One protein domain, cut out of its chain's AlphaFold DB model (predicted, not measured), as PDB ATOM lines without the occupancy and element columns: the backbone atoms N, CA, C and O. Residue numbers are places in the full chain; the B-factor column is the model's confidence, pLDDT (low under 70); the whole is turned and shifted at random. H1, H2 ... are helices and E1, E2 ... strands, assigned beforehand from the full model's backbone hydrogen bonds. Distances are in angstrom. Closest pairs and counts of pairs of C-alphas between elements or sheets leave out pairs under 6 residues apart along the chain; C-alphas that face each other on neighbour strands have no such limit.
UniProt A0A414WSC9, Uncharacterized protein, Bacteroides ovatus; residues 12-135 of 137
ATOM      1  N   ARG A  12     -42.332 -51.690 -32.776       89.88
ATOM      2  CA  ARG A  12     -42.270 -51.002 -31.490       89.88
ATOM      3  C   ARG A  12     -40.840 -50.891 -31.001       89.88
ATOM      4  O   ARG A  12     -40.112 -51.876 -30.982       89.88
ATOM      5  N   PHE A  13     -40.481 -49.710 -30.525       89.44
ATOM      6  CA  PHE A  13     -39.315 -49.497 -29.688       89.44
ATOM      7  C   PHE A  13     -39.780 -49.097 -28.291       89.44
ATOM      8  O   PHE A  13     -40.681 -48.274 -28.155       89.44
ATOM      9  N   ARG A  14     -39.195 -49.687 -27.253       92.62
ATOM     10  CA  ARG A  14     -39.440 -49.340 -25.853       92.62
ATOM     11  C   ARG A  14     -38.103 -49.186 -25.145       92.62
ATOM     12  O   ARG A  14     -37.223 -50.030 -25.297       92.62
ATOM     13  N   CYS A  15     -37.988 -48.149 -24.331       92.94
ATOM     14  CA  CYS A  15     -36.927 -48.008 -23.350       92.94
ATOM     15  C   CYS A  15     -37.538 -47.747 -21.973       92.94
ATOM     16  O   CYS A  15     -38.549 -47.056 -21.847       92.94
ATOM     17  N   GLN A  16     -36.956 -48.344 -20.941       95.00
ATOM     18  CA  GLN A  16     -37.502 -48.303 -19.593       95.00
ATOM     19  C   GLN A  16     -36.372 -48.221 -18.575       95.00
ATOM     20  O   GLN A  16     -35.475 -49.055 -18.589       95.00
ATOM     21  N   TYR A  17     -36.423 -47.236 -17.686       94.19
ATOM     22  CA  TYR A  17     -35.627 -47.210 -16.467       94.19
ATOM     23  C   TYR A  17     -36.381 -47.944 -15.357       94.19
ATOM     24  O   TYR A  17     -37.586 -47.746 -15.193       94.19
ATOM     25  N   GLN A  18     -35.673 -48.776 -14.592       92.00
ATOM     26  CA  GLN A  18     -36.243 -49.522 -13.475       92.00
ATOM     27  C   GLN A  18     -35.301 -49.515 -12.273       92.00
ATOM     28  O   GLN A  18     -34.106 -49.762 -12.432       92.00
ATOM     29  N   LYS A  19     -35.847 -49.275 -11.076       90.06
ATOM     30  CA  LYS A  19     -35.157 -49.384  -9.781       90.06
ATOM     31  C   LYS A  19     -36.179 -49.626  -8.674       90.06
ATOM     32  O   LYS A  19     -37.019 -48.768  -8.432       90.06
ATOM     33  N   GLY A  20     -36.089 -50.753  -7.966       86.44
ATOM     34  CA  GLY A  20     -37.127 -51.120  -6.994       86.44
ATOM     35  C   GLY A  20     -38.513 -51.113  -7.648       86.44
ATOM     36  O   GLY A  20     -38.691 -51.734  -8.694       86.44
ATOM     37  N   ASP A  21     -39.444 -50.359  -7.064       86.56
ATOM     38  CA  ASP A  21     -40.806 -50.175  -7.590       86.56
ATOM     39  C   ASP A  21     -40.912 -49.022  -8.607       86.56
ATOM     40  O   ASP A  21     -41.941 -48.844  -9.258       86.56
ATOM     41  N   THR A  22     -39.848 -48.231  -8.783       88.69
ATOM     42  CA  THR A  22     -39.801 -47.164  -9.784       88.69
ATOM     43  C   THR A  22     -39.650 -47.763 -11.177       88.69
ATOM     44  O   THR A  22     -38.685 -48.478 -11.461       88.69
ATOM     45  N   CYS A  23     -40.580 -47.415 -12.062       92.19
ATOM     46  CA  CYS A  23     -40.582 -47.808 -13.462       92.19
ATOM     47  C   CYS A  23     -40.973 -46.605 -14.324       92.19
ATOM     48  O   CYS A  23     -42.108 -46.137 -14.264       92.19
ATOM     49  N   ILE A  24     -40.033 -46.114 -15.131       94.38
ATOM     50  CA  ILE A  24     -40.239 -44.977 -16.035       94.38
ATOM     51  C   ILE A  24     -40.020 -45.497 -17.444       94.38
ATOM     52  O   ILE A  24     -38.964 -46.053 -17.736       94.38
ATOM     53  N   SER A  25     -41.011 -45.353 -18.320       95.44
ATOM     54  CA  SER A  25     -40.949 -45.938 -19.659       95.44
ATOM     55  C   SER A  25     -41.321 -44.949 -20.750       95.44
ATOM     56  O   SER A  25     -42.179 -44.086 -20.578       95.44
ATOM     57  N   GLU A  26     -40.680 -45.131 -21.897       95.75
ATOM     58  CA  GLU A  26     -40.992 -44.469 -23.151       95.75
ATOM     59  C   GLU A  26     -41.115 -45.517 -24.249       95.75
ATOM     60  O   GLU A  26     -40.424 -46.541 -24.259       95.75
ATOM     61  N   ASN A  27     -42.022 -45.273 -25.189       94.62
ATOM     62  CA  ASN A  27     -42.187 -46.149 -26.332       94.62
ATOM     63  C   ASN A  27     -42.547 -45.375 -27.598       94.62
ATOM     64  O   ASN A  27     -43.138 -44.299 -27.563       94.62
ATOM     65  N   PHE A  28     -42.191 -45.975 -28.724       90.06
ATOM     66  CA  PHE A  28     -42.530 -45.529 -30.058       90.06
ATOM     67  C   PHE A  28     -43.120 -46.704 -30.828       90.06
ATOM     68  O   PHE A  28     -42.542 -47.789 -30.842       90.06
ATOM     69  N   ASN A  29     -44.268 -46.491 -31.468       91.06
ATOM     70  CA  ASN A  29     -44.947 -47.504 -32.270       91.06
ATOM     71  C   ASN A  29     -45.117 -46.986 -33.697       91.06
ATOM     72  O   ASN A  29     -45.518 -45.841 -33.893       91.06
ATOM     73  N   SER A  30     -44.873 -47.839 -34.688       84.69
ATOM     74  CA  SER A  30     -44.987 -47.482 -36.098       84.69
ATOM     75  C   SER A  30     -45.487 -48.657 -36.933       84.69
ATOM     76  O   SER A  30     -45.181 -49.818 -36.669       84.69
ATOM     77  N   ASN A  31     -46.261 -48.353 -37.974       84.69
ATOM     78  CA  ASN A  31     -46.587 -49.332 -39.016       84.69
ATOM     79  C   ASN A  31     -45.435 -49.496 -40.027       84.69
ATOM     80  O   ASN A  31     -45.434 -50.451 -40.805       84.69
ATOM     81  N   ASN A  32     -44.478 -48.565 -40.008       83.12
ATOM     82  CA  ASN A  32     -43.279 -48.540 -40.836       83.12
ATOM     83  C   ASN A  32     -42.061 -48.981 -40.009       83.12
ATOM     84  O   ASN A  32     -42.127 -48.943 -38.775       83.12
ATOM     85  N   PRO A  33     -40.963 -49.412 -40.650       81.88
ATOM     86  CA  PRO A  33     -39.707 -49.696 -39.961       81.88
ATOM     87  C   PRO A  33     -39.278 -48.530 -39.066       81.88
ATOM     88  O   PRO A  33     -39.452 -47.367 -39.430       81.88
ATOM     89  N   ILE A  34     -38.731 -48.838 -37.894       80.50
ATOM     90  CA  ILE A  34     -38.311 -47.813 -36.933       80.50
ATOM     91  C   ILE A  34     -36.986 -47.208 -37.394       80.50
ATOM     92  O   ILE A  34     -36.008 -47.932 -37.625       80.50
ATOM     93  N   SER A  35     -36.948 -45.882 -37.512       77.12
ATOM     94  CA  SER A  35     -35.746 -45.154 -37.911       77.12
ATOM     95  C   SER A  35     -34.802 -44.928 -36.723       77.12
ATOM     96  O   SER A  35     -35.226 -44.905 -35.562       77.12
ATOM     97  N   ALA A  36     -33.506 -44.727 -36.988       75.38
ATOM     98  CA  ALA A  36     -32.574 -44.329 -35.932       75.38
ATOM     99  C   ALA A  36     -33.007 -43.031 -35.213       75.38
ATOM    100  O   ALA A  36     -33.008 -43.038 -33.983       75.38
ATOM    101  N   PRO A  37     -33.441 -41.950 -35.896       76.38
ATOM    102  CA  PRO A  37     -33.983 -40.767 -35.224       76.38
ATOM    103  C   PRO A  37     -35.118 -41.059 -34.233       76.38
ATOM    104  O   PRO A  37     -35.097 -40.507 -33.134       76.38
ATOM    105  N   ASP A  38     -36.056 -41.953 -34.568       81.56
ATOM    106  CA  ASP A  38     -37.166 -42.319 -33.671       81.56
ATOM    107  C   ASP A  38     -36.664 -43.020 -32.406       81.56
ATOM    108  O   ASP A  38     -37.078 -42.687 -31.289       81.56
ATOM    109  N   ILE A  39     -35.723 -43.959 -32.567       81.25
ATOM    110  CA  ILE A  39     -35.053 -44.625 -31.447       81.25
ATOM    111  C   ILE A  39     -34.405 -43.564 -30.563       81.25
ATOM    112  O   ILE A  39     -34.685 -43.509 -29.367       81.25
ATOM    113  N   ILE A  40     -33.583 -42.682 -31.132       78.69
ATOM    114  CA  ILE A  40     -32.802 -41.751 -30.320       78.69
ATOM    115  C   ILE A  40     -33.687 -40.687 -29.651       78.69
ATOM    116  O   ILE A  40     -33.442 -40.311 -28.503       78.69
ATOM    117  N   LEU A  41     -34.756 -40.236 -30.312       81.75
ATOM    118  CA  LEU A  41     -35.744 -39.355 -29.694       81.75
ATOM    119  C   LEU A  41     -36.411 -40.030 -28.489       81.75
ATOM    120  O   LEU A  41     -36.523 -39.418 -27.430       81.75
ATOM    121  N   THR A  42     -36.806 -41.296 -28.623       88.62
ATOM    122  CA  THR A  42     -37.433 -42.067 -27.535       88.62
ATOM    123  C   THR A  42     -36.461 -42.265 -26.365       88.62
ATOM    124  O   THR A  42     -36.808 -42.029 -25.210       88.62
ATOM    125  N   LEU A  43     -35.199 -42.591 -26.664       87.75
ATOM    126  CA  LEU A  43     -34.108 -42.671 -25.687       87.75
ATOM    127  C   LEU A  43     -33.895 -41.334 -24.949       87.75
ATOM    128  O   LEU A  43     -33.731 -41.299 -23.729       87.75
ATOM    129  N   SER A  44     -33.929 -40.221 -25.678       83.25
ATOM    130  CA  SER A  44     -33.789 -38.873 -25.120       83.25
ATOM    131  C   SER A  44     -34.944 -38.498 -24.195       83.25
ATOM    132  O   SER A  44     -34.703 -37.945 -23.122       83.25
ATOM    133  N   LYS A  45     -36.184 -38.821 -24.584       87.12
ATOM    134  CA  LYS A  45     -37.379 -38.595 -23.760       87.12
ATOM    135  C   LYS A  45     -37.292 -39.336 -22.432       87.12
ATOM    136  O   LYS A  45     -37.567 -38.731 -21.400       87.12
ATOM    137  N   LEU A  46     -36.827 -40.589 -22.442       92.00
ATOM    138  CA  LEU A  46     -36.659 -41.360 -21.210       92.00
ATOM    139  C   LEU A  46     -35.695 -40.663 -20.247       92.00
ATOM    140  O   LEU A  46     -36.006 -40.520 -19.073       92.00
ATOM    141  N   ALA A  47     -34.545 -40.191 -20.733       87.81
ATOM    142  CA  ALA A  47     -33.574 -39.505 -19.883       87.81
ATOM    143  C   ALA A  47     -34.126 -38.204 -19.276       87.81
ATOM    144  O   ALA A  47     -33.819 -37.883 -18.130       87.81
ATOM    145  N   VAL A  48     -34.952 -37.466 -20.027       86.56
ATOM    146  CA  VAL A  48     -35.626 -36.262 -19.517       86.56
ATOM    147  C   VAL A  48     -36.632 -36.629 -18.429       86.56
ATOM    148  O   VAL A  48     -36.526 -36.091 -17.333       86.56
ATOM    149  N   LYS A  49     -37.511 -37.602 -18.683       89.81
ATOM    150  CA  LYS A  49     -38.476 -38.080 -17.684       89.81
ATOM    151  C   LYS A  49     -37.804 -38.586 -16.415       89.81
ATOM    152  O   LYS A  49     -38.177 -38.197 -15.322       89.81
ATOM    153  N   VAL A  50     -36.745 -39.382 -16.552       89.25
ATOM    154  CA  VAL A  50     -35.935 -39.862 -15.422       89.25
ATOM    155  C   VAL A  50     -35.364 -38.706 -14.601       89.25
ATOM    156  O   VAL A  50     -35.340 -38.784 -13.378       89.25
ATOM    157  N   LYS A  51     -34.910 -37.626 -15.248       86.81
ATOM    158  CA  LYS A  51     -34.415 -36.440 -14.538       86.81
ATOM    159  C   LYS A  51     -35.526 -35.731 -13.758       86.81
ATOM    160  O   LYS A  51     -35.247 -35.206 -12.688       86.81
ATOM    161  N   GLU A  52     -36.723 -35.655 -14.330       86.38
ATOM    162  CA  GLU A  52     -37.866 -34.918 -13.777       86.38
ATOM    163  C   GLU A  52     -38.591 -35.699 -12.672       86.38
ATOM    164  O   GLU A  52     -39.003 -35.111 -11.677       86.38
ATOM    165  N   GLU A  53     -38.724 -37.016 -12.829       88.25
ATOM    166  CA  GLU A  53     -39.492 -37.884 -11.927       88.25
ATOM    167  C   GLU A  53     -38.660 -38.420 -10.746       88.25
ATOM    168  O   GLU A  53     -39.216 -38.840  -9.732       88.25
ATOM    169  N   ILE A  54     -37.325 -38.396 -10.838       86.00
ATOM    170  CA  ILE A  54     -36.427 -38.738  -9.725       86.00
ATOM    171  C   ILE A  54     -35.995 -37.449  -9.019       86.00
ATOM    172  O   ILE A  54     -35.695 -36.457  -9.674       86.00
ATOM    173  N   ASN A  55     -35.901 -37.482  -7.681       77.56
ATOM    174  CA  ASN A  55     -35.419 -36.378  -6.833       77.56
ATOM    175  C   ASN A  55     -34.249 -35.601  -7.481       77.56
ATOM    176  O   ASN A  55     -33.283 -36.217  -7.933       77.56
ATOM    177  N   SER A  56     -34.327 -34.267  -7.499       70.38
ATOM    178  CA  SER A  56     -33.543 -33.356  -8.346       70.38
ATOM    179  C   SER A  56     -32.026 -33.601  -8.349       70.38
ATOM    180  O   SER A  56     -31.407 -33.592  -9.416       70.38
ATOM    181  N   GLU A  57     -31.417 -33.883  -7.194       76.00
ATOM    182  CA  GLU A  57     -29.966 -34.120  -7.084       76.00
ATOM    183  C   GLU A  57     -29.538 -35.509  -7.604       76.00
ATOM    184  O   GLU A  57     -28.427 -35.718  -8.107       76.00
ATOM    185  N   VAL A  58     -30.426 -36.497  -7.510       82.81
ATOM    186  CA  VAL A  58     -30.176 -37.874  -7.962       82.81
ATOM    187  C   VAL A  58     -30.597 -38.047  -9.424       82.81
ATOM    188  O   VAL A  58     -29.881 -38.691 -10.192       82.81
ATOM    189  N   GLY A  59     -31.690 -37.410  -9.845       81.56
ATOM    190  CA  GLY A  59     -32.264 -37.509 -11.186       81.56
ATOM    191  C   GLY A  59     -31.301 -37.063 -12.280       81.56
ATOM    192  O   GLY A  59     -31.189 -37.733 -13.305       81.56
ATOM    193  N   GLY A  60     -30.507 -36.012 -12.041       81.56
ATOM    194  CA  GLY A  60     -29.454 -35.596 -12.975       81.56
ATOM    195  C   GLY A  60     -28.394 -36.681 -13.212       81.56
ATOM    196  O   GLY A  60     -28.033 -36.964 -14.357       81.56
ATOM    197  N   ARG A  61     -27.936 -37.341 -12.139       85.44
ATOM    198  CA  ARG A  61     -26.945 -38.427 -12.218       85.44
ATOM    199  C   ARG A  61     -27.514 -39.668 -12.901       85.44
ATOM    200  O   ARG A  61     -26.837 -40.255 -13.745       85.44
ATOM    201  N   VAL A  62     -28.748 -40.048 -12.573       87.19
ATOM    202  CA  VAL A  62     -29.413 -41.210 -13.182       87.19
ATOM    203  C   VAL A  62     -29.666 -40.960 -14.668       87.19
ATOM    204  O   VAL A  62     -29.302 -41.797 -15.490       87.19
ATOM    205  N   ALA A  63     -30.183 -39.787 -15.042       87.00
ATOM    206  CA  ALA A  63     -30.392 -39.416 -16.440       87.00
ATOM    207  C   ALA A  63     -29.094 -39.481 -17.261       87.00
ATOM    208  O   ALA A  63     -29.090 -39.993 -18.382       87.00
ATOM    209  N   LEU A  64     -27.967 -39.033 -16.694       84.12
ATOM    210  CA  LEU A  64     -26.659 -39.147 -17.341       84.12
ATOM    211  C   LEU A  64     -26.248 -40.611 -17.574       84.12
ATOM    212  O   LEU A  64     -25.735 -40.943 -18.641       84.12
ATOM    213  N   GLN A  65     -26.478 -41.498 -16.604       86.12
ATOM    214  CA  GLN A  65     -26.191 -42.930 -16.755       86.12
ATOM    215  C   GLN A  65     -27.095 -43.594 -17.802       86.12
ATOM    216  O   GLN A  65     -26.603 -44.333 -18.659       86.12
ATOM    217  N   VAL A  66     -28.389 -43.259 -17.806       86.38
ATOM    218  CA  VAL A  66     -29.348 -43.672 -18.842       86.38
ATOM    219  C   VAL A  66     -28.822 -43.304 -20.236       86.38
ATOM    220  O   VAL A  66     -28.792 -44.138 -21.139       86.38
ATOM    221  N   LEU A  67     -28.296 -42.092 -20.410       83.88
ATOM    222  CA  LEU A  67     -27.765 -41.654 -21.702       83.88
ATOM    223  C   LEU A  67     -26.463 -42.330 -22.107       83.88
ATOM    224  O   LEU A  67     -26.271 -42.581 -23.294       83.88
ATOM    225  N   LYS A  68     -25.583 -42.664 -21.160       83.44
ATOM    226  CA  LYS A  68     -24.386 -43.468 -21.461       83.44
ATOM    227  C   LYS A  68     -24.772 -44.841 -22.011       83.44
ATOM    228  O   LYS A  68     -24.181 -45.305 -22.988       83.44
ATOM    229  N   ILE A  69     -25.798 -45.465 -21.433       83.81
ATOM    230  CA  ILE A  69     -26.357 -46.729 -21.933       83.81
ATOM    231  C   ILE A  69     -26.944 -46.540 -23.333       83.81
ATOM    232  O   ILE A  69     -26.687 -47.352 -24.222       83.81
ATOM    233  N   HIS A  70     -27.684 -45.453 -23.552       82.06
ATOM    234  CA  HIS A  70     -28.239 -45.119 -24.860       82.06
ATOM    235  C   HIS A  70     -27.136 -44.928 -25.908       82.06
ATOM    236  O   HIS A  70     -27.218 -45.514 -26.984       82.06
ATOM    237  N   GLU A  71     -26.067 -44.198 -25.588       77.44
ATOM    238  CA  GLU A  71     -24.914 -44.004 -26.472       77.44
ATOM    239  C   GLU A  71     -24.275 -45.347 -26.862       77.44
ATOM    240  O   GLU A  71     -24.014 -45.600 -28.042       77.44
ATOM    241  N   TYR A  72     -24.072 -46.240 -25.890       77.94
ATOM    242  CA  TYR A  72     -23.548 -47.583 -26.141       77.94
ATOM    243  C   TYR A  72     -24.490 -48.421 -27.019       77.94
ATOM    244  O   TYR A  72     -24.051 -49.081 -27.968       77.94
ATOM    245  N   PHE A  73     -25.793 -48.391 -26.732       77.31
ATOM    246  CA  PHE A  73     -26.796 -49.103 -27.516       77.31
ATOM    247  C   PHE A  73     -26.804 -48.626 -28.965       77.31
ATOM    248  O   PHE A  73     -26.688 -49.449 -29.867       77.31
ATOM    249  N   ILE A  74     -26.849 -47.315 -29.200       71.19
ATOM    250  CA  ILE A  74     -26.870 -46.741 -30.547       71.19
ATOM    251  C   ILE A  74     -25.607 -47.132 -31.324       71.19
ATOM    252  O   ILE A  74     -25.720 -47.553 -32.473       71.19
ATOM    253  N   LYS A  75     -24.416 -47.080 -30.703       68.62
ATOM    254  CA  LYS A  75     -23.171 -47.574 -31.327       68.62
ATOM    255  C   LYS A  75     -23.287 -49.043 -31.743       68.62
ATOM    256  O   LYS A  75     -22.807 -49.412 -32.805       68.62
ATOM    257  N   THR A  76     -23.961 -49.861 -30.939       66.75
ATOM    258  CA  THR A  76     -24.174 -51.288 -31.221       66.75
ATOM    259  C   THR A  76     -25.216 -51.518 -32.325       66.75
ATOM    260  O   THR A  76     -25.033 -52.385 -33.176       66.75
ATOM    261  N   VAL A  77     -26.309 -50.748 -32.327       61.78
ATOM    262  CA  VAL A  77     -27.399 -50.846 -33.312       61.78
ATOM    263  C   VAL A  77     -26.969 -50.326 -34.681       61.78
ATOM    264  O   VAL A  77     -27.306 -50.942 -35.686       61.78
ATOM    265  N   ASN A  78     -26.180 -49.249 -34.738       56.31
ATOM    266  CA  ASN A  78     -25.683 -48.669 -35.990       56.31
ATOM    267  C   ASN A  78     -24.786 -49.638 -36.790       56.31
ATOM    268  O   ASN A  78     -24.633 -49.497 -37.998       56.31
ATOM    269  N   LEU A  79     -24.214 -50.647 -36.128       50.91
ATOM    270  CA  LEU A  79     -23.416 -51.697 -36.768       50.91
ATOM    271  C   LEU A  79     -24.271 -52.818 -37.384       50.91
ATOM    272  O   LEU A  79     -23.734 -53.719 -38.024       50.91
ATOM    273  N   GLN A  80     -25.593 -52.799 -37.196       54.91
ATOM    274  CA  GLN A  80     -26.489 -53.864 -37.636       54.91
ATOM    275  C   GLN A  80     -27.428 -53.351 -38.724       54.91
ATOM    276  O   GLN A  80     -28.290 -52.517 -38.465       54.91
ATOM    277  N   LYS A  81     -27.269 -53.884 -39.945       51.44
ATOM    278  CA  LYS A  81     -28.067 -53.487 -41.117       51.44
ATOM    279  C   LYS A  81     -29.559 -53.791 -40.949       51.44
ATOM    280  O   LYS A  81     -30.366 -52.979 -41.362       51.44
ATOM    281  N   HIS A  82     -29.910 -54.905 -40.303       58.34
ATOM    282  CA  HIS A  82     -31.284 -55.287 -39.962       58.34
ATOM    283  C   HIS A  82     -31.288 -56.197 -38.730       58.34
ATOM    284  O   HIS A  82     -30.324 -56.926 -38.480       58.34
ATOM    285  N   GLY A  83     -32.376 -56.197 -37.963       57.56
ATOM    286  CA  GLY A  83     -32.547 -57.145 -36.869       57.56
ATOM    287  C   GLY A  83     -34.009 -57.361 -36.520       57.56
ATOM    288  O   GLY A  83     -34.793 -56.422 -36.507       57.56
ATOM    289  N   ASN A  84     -34.346 -58.603 -36.181       57.19
ATOM    290  CA  ASN A  84     -35.627 -58.943 -35.582       57.19
ATOM    291  C   ASN A  84     -35.488 -58.978 -34.062       57.19
ATOM    292  O   ASN A  84     -34.481 -59.454 -33.540       57.19
ATOM    293  N   ARG A  85     -36.518 -58.456 -33.391       59.69
ATOM    294  CA  ARG A  85     -36.836 -58.566 -31.960       59.69
ATOM    295  C   ARG A  85     -35.631 -58.715 -31.011       59.69
ATOM    296  O   ARG A  85     -35.156 -59.823 -30.777       59.69
ATOM    297  N   LYS A  86     -35.188 -57.618 -30.389       73.00
ATOM    298  CA  LYS A  86     -34.094 -57.621 -29.397       73.00
ATOM    299  C   LYS A  86     -34.573 -57.011 -28.094       73.00
ATOM    300  O   LYS A  86     -35.029 -55.876 -28.096       73.00
ATOM    301  N   ASN A  87     -34.448 -57.758 -27.002       80.62
ATOM    302  CA  ASN A  87     -34.598 -57.238 -25.648       80.62
ATOM    303  C   ASN A  87     -33.233 -57.305 -24.959       80.62
ATOM    304  O   ASN A  87     -32.563 -58.341 -25.023       80.62
ATOM    305  N   LYS A  88     -32.800 -56.205 -24.347       85.56
ATOM    306  CA  LYS A  88     -31.546 -56.142 -23.607       85.56
ATOM    307  C   LYS A  88     -31.680 -55.250 -22.381       85.56
ATOM    308  O   LYS A  88     -32.085 -54.097 -22.488       85.56
ATOM    309  N   SER A  89     -31.248 -55.786 -21.247       87.56
ATOM    310  CA  SER A  89     -31.135 -55.073 -19.976       87.56
ATOM    311  C   SER A  89     -29.705 -54.597 -19.749       87.56
ATOM    312  O   SER A  89     -28.752 -55.362 -19.920       87.56
ATOM    313  N   TYR A  90     -29.564 -53.348 -19.324       88.25
ATOM    314  CA  TYR A  90     -28.303 -52.688 -19.014       88.25
ATOM    315  C   TYR A  90     -28.304 -52.246 -17.554       88.25
ATOM    316  O   TYR A  90     -28.969 -51.281 -17.191       88.25
ATOM    317  N   TYR A  91     -27.573 -52.969 -16.715       86.75
ATOM    318  CA  TYR A  91     -27.510 -52.717 -15.276       86.75
ATOM    319  C   TYR A  91     -26.515 -51.602 -14.962       86.75
ATOM    320  O   TYR A  91     -25.441 -51.547 -15.565       86.75
ATOM    321  N   PHE A  92     -26.864 -50.729 -14.015       86.12
ATOM    322  CA  PHE A  92     -25.970 -49.655 -13.570       86.12
ATOM    323  C   PHE A  92     -24.791 -50.205 -12.763       86.12
ATOM    324  O   PHE A  92     -23.674 -49.712 -12.900       86.12
ATOM    325  N   ASP A  93     -25.032 -51.252 -11.971       82.50
ATOM    326  CA  ASP A  93     -23.985 -52.054 -11.343       82.50
ATOM    327  C   ASP A  93     -23.826 -53.392 -12.095       82.50
ATOM    328  O   ASP A  93     -24.691 -54.267 -11.990       82.50
ATOM    329  N   PRO A  94     -22.717 -53.601 -12.833       68.94
ATOM    330  CA  PRO A  94     -22.440 -54.865 -13.513       68.94
ATOM    331  C   PRO A  94     -22.271 -56.054 -12.556       68.94
ATOM    332  O   PRO A  94     -22.403 -57.205 -12.978       68.94
ATOM    333  N   LYS A  95     -21.939 -55.796 -11.282       67.94
ATOM    334  CA  LYS A  95     -21.738 -56.818 -10.246       67.94
ATOM    335  C   LYS A  95     -23.035 -57.227  -9.557       67.94
ATOM    336  O   LYS A  95     -23.025 -58.242  -8.859       67.94
ATOM    337  N   ALA A  96     -24.149 -56.535  -9.811       64.44
ATOM    338  CA  ALA A  96     -25.489 -56.965  -9.424       64.44
ATOM    339  C   ALA A  96     -25.923 -58.190 -10.262       64.44
ATOM    340  O   ALA A  96     -26.862 -58.152 -11.053       64.44
ATOM    341  N   LYS A  97     -25.197 -59.309 -10.115       49.62
ATOM    342  CA  LYS A  97     -25.410 -60.586 -10.815       49.62
ATOM    343  C   LYS A  97     -26.738 -61.254 -10.445       49.62
ATOM    344  O   LYS A  97     -27.217 -62.100 -11.200       49.62
ATOM    345  N   ASN A  98     -27.353 -60.852  -9.335       53.34
ATOM    346  CA  ASN A  98     -28.678 -61.312  -8.944       53.34
ATOM    347  C   ASN A  98     -29.722 -60.412  -9.606       53.34
ATOM    348  O   ASN A  98     -30.033 -59.324  -9.123       53.34
ATOM    349  N   LYS A  99     -30.231 -60.886 -10.748       56.84
ATOM    350  CA  LYS A  99     -31.336 -60.320 -11.535       56.84
ATOM    351  C   LYS A  99     -32.652 -60.360 -10.745       56.84
ATOM    352  O   LYS A  99     -33.586 -61.057 -11.119       56.84
ATOM    353  N   THR A 100     -32.702 -59.689  -9.605       61.00
ATOM    354  CA  THR A 100     -33.964 -59.456  -8.904       61.00
ATOM    355  C   THR A 100     -34.673 -58.285  -9.576       61.00
ATOM    356  O   THR A 100     -34.017 -57.391 -10.121       61.00
ATOM    357  N   ASP A 101     -36.004 -58.255  -9.525       58.91
ATOM    358  CA  ASP A 101     -36.811 -57.196 -10.148       58.91
ATOM    359  C   ASP A 101     -36.447 -55.780  -9.670       58.91
ATOM    360  O   ASP A 101     -36.754 -54.797 -10.344       58.91
ATOM    361  N   ARG A 102     -35.707 -55.668  -8.562       63.66
ATOM    362  CA  ARG A 102     -35.323 -54.412  -7.918       63.66
ATOM    363  C   ARG A 102     -34.014 -53.793  -8.422       63.66
ATOM    364  O   ARG A 102     -33.735 -52.650  -8.060       63.66
ATOM    365  N   SER A 103     -33.217 -54.496  -9.231       82.62
ATOM    366  CA  SER A 103     -31.915 -53.996  -9.700       82.62
ATOM    367  C   SER A 103     -32.052 -52.766 -10.603       82.62
ATOM    368  O   SER A 103     -32.827 -52.793 -11.562       82.62
ATOM    369  N   GLU A 104     -31.253 -51.726 -10.322       90.12
ATOM    370  CA  GLU A 104     -31.226 -50.477 -11.092       90.12
ATOM    371  C   GLU A 104     -30.657 -50.701 -12.501       90.12
ATOM    372  O   GLU A 104     -29.499 -51.103 -12.671       90.12
ATOM    373  N   ARG A 105     -31.490 -50.476 -13.521       90.75
ATOM    374  CA  ARG A 105     -31.167 -50.809 -14.913       90.75
ATOM    375  C   ARG A 105     -31.969 -49.999 -15.927       90.75
ATOM    376  O   ARG A 105     -32.964 -49.356 -15.598       90.75
ATOM    377  N   VAL A 106     -31.549 -50.110 -17.184       91.69
ATOM    378  CA  VAL A 106     -32.302 -49.682 -18.364       91.69
ATOM    379  C   VAL A 106     -32.590 -50.886 -19.249       91.69
ATOM    380  O   VAL A 106     -31.671 -51.564 -19.706       91.69
ATOM    381  N   ASP A 107     -33.864 -51.129 -19.517       91.12
ATOM    382  CA  ASP A 107     -34.343 -52.167 -20.418       91.12
ATOM    383  C   ASP A 107     -34.670 -51.548 -21.781       91.12
ATOM    384  O   ASP A 107     -35.416 -50.572 -21.873       91.12
ATOM    385  N   LEU A 108     -34.100 -52.109 -22.847       90.06
ATOM    386  CA  LEU A 108     -34.318 -51.689 -24.229       90.06
ATOM    387  C   LEU A 108     -34.936 -52.838 -25.020       90.06
ATOM    388  O   LEU A 108     -34.385 -53.937 -25.069       90.06
ATOM    389  N   GLU A 109     -36.057 -52.574 -25.680       89.06
ATOM    390  CA  GLU A 109     -36.774 -53.548 -26.490       89.06
ATOM    391  C   GLU A 109     -37.084 -52.982 -27.875       89.06
ATOM    392  O   GLU A 109     -37.714 -51.936 -28.007       89.06
ATOM    393  N   ILE A 110     -36.698 -53.716 -28.916       85.88
ATOM    394  CA  ILE A 110     -37.175 -53.513 -30.283       85.88
ATOM    395  C   ILE A 110     -38.029 -54.720 -30.661       85.88
ATOM    396  O   ILE A 110     -37.607 -55.857 -30.458       85.88
ATOM    397  N   LEU A 111     -39.202 -54.479 -31.237       84.75
ATOM    398  CA  LEU A 111     -40.090 -55.461 -31.849       84.75
ATOM    399  C   LEU A 111     -40.337 -55.050 -33.304       84.75
ATOM    400  O   LEU A 111     -40.760 -53.924 -33.556       84.75
ATOM    401  N   GLY A 112     -40.128 -55.976 -34.238       78.31
ATOM    402  CA  GLY A 112     -40.280 -55.718 -35.671       78.31
ATOM    403  C   GLY A 112     -39.035 -55.104 -36.315       78.31
ATOM    404  O   GLY A 112     -37.934 -55.211 -35.768       78.31
ATOM    405  N   ASP A 113     -39.229 -54.498 -37.483       76.75
ATOM    406  CA  ASP A 113     -38.150 -54.026 -38.350       76.75
ATOM    407  C   ASP A 113     -37.607 -52.664 -37.902       76.75
ATOM    408  O   ASP A 113     -38.358 -51.730 -37.601       76.75
ATOM    409  N   TYR A 114     -36.281 -52.524 -37.930       74.25
ATOM    410  CA  TYR A 114     -35.573 -51.260 -37.729       74.25
ATOM    411  C   TYR A 114     -34.423 -51.112 -38.736       74.25
ATOM    412  O   TYR A 114     -33.887 -52.108 -39.226       74.25
ATOM    413  N   GLY A 115     -34.031 -49.869 -39.031       60.38
ATOM    414  CA  GLY A 115     -32.808 -49.575 -39.794       60.38
ATOM    415  C   GLY A 115     -32.912 -49.596 -41.326       60.38
ATOM    416  O   GLY A 115     -31.877 -49.638 -41.986       60.38
ATOM    417  N   LEU A 116     -34.117 -49.533 -41.907       52.72
ATOM    418  CA  LEU A 116     -34.274 -49.279 -43.347       52.72
ATOM    419  C   LEU A 116     -33.944 -47.806 -43.641       52.72
ATOM    420  O   LEU A 116     -34.551 -46.910 -43.061       52.72
ATOM    421  N   ASP A 117     -32.943 -47.576 -44.493       52.56
ATOM    422  CA  ASP A 117     -32.445 -46.258 -44.907       52.56
ATOM    423  C   ASP A 117     -32.049 -45.312 -43.764       52.56
ATOM    424  O   ASP A 117     -32.401 -44.129 -43.751       52.56
ATOM    425  N   ASN A 118     -31.218 -45.794 -42.832       53.72
ATOM    426  CA  ASN A 118     -30.425 -44.900 -41.989       53.72
ATOM    427  C   ASN A 118     -29.410 -44.149 -42.875       53.72
ATOM    428  O   ASN A 118     -28.219 -44.462 -42.872       53.72
ATOM    429  N   LYS A 119     -29.863 -43.149 -43.649       49.44
ATOM    430  CA  LYS A 119     -28.969 -42.121 -44.187       49.44
ATOM    431  C   LYS A 119     -28.178 -41.609 -42.999       49.44
ATOM    432  O   LYS A 119     -28.767 -41.250 -41.982       49.44
ATOM    433  N   THR A 120     -26.863 -41.671 -43.127       47.25
ATOM    434  CA  THR A 120     -25.849 -41.409 -42.112       47.25
ATOM    435  C   THR A 120     -26.000 -39.993 -41.550       47.25
ATOM    436  O   THR A 120     -25.238 -39.090 -41.867       47.25
ATOM    437  N   LEU A 121     -27.004 -39.760 -40.709       49.56
ATOM    438  CA  LEU A 121     -27.032 -38.628 -39.804       49.56
ATOM    439  C   LEU A 121     -25.886 -38.917 -38.848       49.56
ATOM    440  O   LEU A 121     -25.981 -39.830 -38.027       49.56
ATOM    441  N   THR A 122     -24.755 -38.240 -39.056       53.38
ATOM    442  CA  THR A 122     -23.528 -38.454 -38.294       53.38
ATOM    443  C   THR A 122     -23.877 -38.424 -36.819       53.38
ATOM    444  O   THR A 122     -24.218 -37.388 -36.255       53.38
ATOM    445  N   LEU A 123     -23.838 -39.606 -36.208       50.34
ATOM    446  CA  LEU A 123     -24.195 -39.879 -34.821       50.34
ATOM    447  C   LEU A 123     -23.528 -38.891 -33.845       50.34
ATOM    448  O   LEU A 123     -24.090 -38.530 -32.814       50.34
ATOM    449  N   SER A 124     -22.335 -38.420 -34.224       48.72
ATOM    450  CA  SER A 124     -21.557 -37.375 -33.564       48.72
ATOM    451  C   SER A 124     -22.292 -36.034 -33.480       48.72
ATOM    452  O   SER A 124     -22.294 -35.415 -32.420       48.72
ATOM    453  N   THR A 125     -22.973 -35.600 -34.543       54.16
ATOM    454  CA  THR A 125     -23.789 -34.377 -34.565       54.16
ATOM    455  C   THR A 125     -24.973 -34.486 -33.608       54.16
ATOM    456  O   THR A 125     -25.320 -33.507 -32.951       54.16
ATOM    457  N   TYR A 126     -25.568 -35.676 -33.484       57.28
ATOM    458  CA  TYR A 126     -26.686 -35.905 -32.572       57.28
ATOM    459  C   TYR A 126     -26.240 -35.885 -31.105       57.28
ATOM    460  O   TYR A 126     -26.809 -35.148 -30.303       57.28
ATOM    461  N   ILE A 127     -25.204 -36.655 -30.751       53.84
ATOM    462  CA  ILE A 127     -24.664 -36.710 -29.381       53.84
ATOM    463  C   ILE A 127     -24.187 -35.320 -28.943       53.84
ATOM    464  O   ILE A 127     -24.483 -34.899 -27.825       53.84
ATOM    465  N   LYS A 128     -23.524 -34.580 -29.841       60.16
ATOM    466  CA  LYS A 128     -23.103 -33.196 -29.605       60.16
ATOM    467  C   LYS A 128     -24.299 -32.278 -29.343       60.16
ATOM    468  O   LYS A 128     -24.341 -31.626 -28.308       60.16
ATOM    469  N   ARG A 129     -25.321 -32.289 -30.209       57.47
ATOM    470  CA  ARG A 129     -26.535 -31.473 -30.009       57.47
ATOM    471  C   ARG A 129     -27.275 -31.830 -28.722       57.47
ATOM    472  O   ARG A 129     -27.752 -30.934 -28.040       57.47
ATOM    473  N   TYR A 130     -27.351 -33.109 -28.361       57.81
ATOM    474  CA  TYR A 130     -27.989 -33.534 -27.116       57.81
ATOM    475  C   TYR A 130     -27.244 -33.006 -25.877       57.81
ATOM    476  O   TYR A 130     -27.872 -32.453 -24.975       57.81
ATOM    477  N   ARG A 131     -25.909 -33.136 -25.848       58.44
ATOM    478  CA  ARG A 131     -25.065 -32.605 -24.761       58.44
ATOM    479  C   ARG A 131     -25.182 -31.078 -24.651       58.44
ATOM    480  O   ARG A 131     -25.315 -30.565 -23.544       58.44
ATOM    481  N   GLN A 132     -25.259 -30.382 -25.787       61.59
ATOM    482  CA  GLN A 132     -25.468 -28.930 -25.858       61.59
ATOM    483  C   GLN A 132     -26.852 -28.490 -25.351       61.59
ATOM    484  O   GLN A 132     -26.938 -27.574 -24.542       61.59
ATOM    485  N   ILE A 133     -27.938 -29.171 -25.746       52.03
ATOM    486  CA  ILE A 133     -29.316 -28.866 -25.296       52.03
ATOM    487  C   ILE A 133     -29.465 -28.977 -23.768       52.03
ATOM    488  O   ILE A 133     -30.367 -28.377 -23.184       52.03
ATOM    489  N   LYS A 134     -28.606 -29.757 -23.102       53.25
ATOM    490  CA  LYS A 134     -28.668 -29.986 -21.653       53.25
ATOM    491  C   LYS A 134     -27.583 -29.265 -20.849       53.25
ATOM    492  O   LYS A 134     -27.576 -29.433 -19.632       53.25
ATOM    493  N   GLY A 135     -26.740 -28.447 -21.490       50.69
ATOM    494  CA  GLY A 135     -25.680 -27.686 -20.816       50.69
ATOM    495  C   GLY A 135     -24.631 -28.586 -20.160       50.69
ATOM    496  O   GLY A 135     -24.240 -28.356 -19.022       50.69
TER     497      GLY A 135
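This is residues 12 to 135 of the 137 residues of an uncharacterized protein of Bacteroides ovatus (UniProt A0A414WSC9). A four-stranded sheet forms one layer, and a helical hairpin, H1 and H2, lies over one of its faces; the other face has no helix on it. A third helix, H3, lies beyond this hairpin, on the side away from the sheet. The printed part has 124 residues, with three named helices and four named strands in the order E1 E2 H1 H2 E3 E4 H3; the antiparallel sheet runs E2 E1 E4 E3. The class is mixed, helices and strands, and the whole is compact, with a radius of gyration of the C-alphas of 14.4 A and spans of 38 by 34 by 26 A.

E1, residues 12 to 19, begins with C-alpha 12 at (-42.270, -51.002, -31.490) and is 22.9 A long. E2, residues 22 to 30, is 26.8 A long. H1, residues 36 to 53, is 25.8 A long, and H2, residues 56 to 77, is 31.1 A long, with C-alpha 56 at (-33.543, -33.356, -8.346). E3 holds residues 86 to 91, over 16.3 A, and E4 residues 105 to 111, over 19.7 A. H3, residues 123 to 133, is 15.4 A long and ends with C-alpha 133 at (-29.316, -28.866, -25.296).

In the sheet, E1 and E2 form a hairpin, with N 15 and O 26 at 2.9 A, within hydrogen-bond range. E1 and E4 are antiparallel at 166 degrees, with N 14 and O 109 at 2.8 A. E3 and E4 form another hairpin, with N 88 and O 108 at 2.9 A. H1 and H2 are on the same face of the sheet, two layers with helices on one face. H1, at a height over the sheet of 8.8 A, lies over E2 and E1; its closest C-alphas to E2 are those of Leu 46 and Glu 26, 5.7 A apart. H2, at a height of 9.1 A, lies over E4 and, only just, over E3, with 3 of its C-alphas; on the local plane it runs slantwise to E4 at 39 degrees. H1 and H2 touch at a shallow tilt of 16 degrees, opposite ways, closest at the C-alphas of Lys 51 and Gly 59, 4.1 A. H3 is not on the sheet; it is close to H2 but not clearly touching, with the C-alphas of Ile 127 and Glu 71 at 7.9 A. Each O i to N i+4 pair is within hydrogen-bond range in H1 and H3, and 16 of 18 are in H2.

The C-alphas farthest apart, those of Asn 98 and Lys 119, stand 40.1 A from each other. The printed part has no cut. The links E3 to E4, of 13 residues, and E4 to H3, of 11, are long. The mean pLDDT of the printed part is 75.8; residues 75 to 85, 94 to 102 and 115 to 135 are under 70.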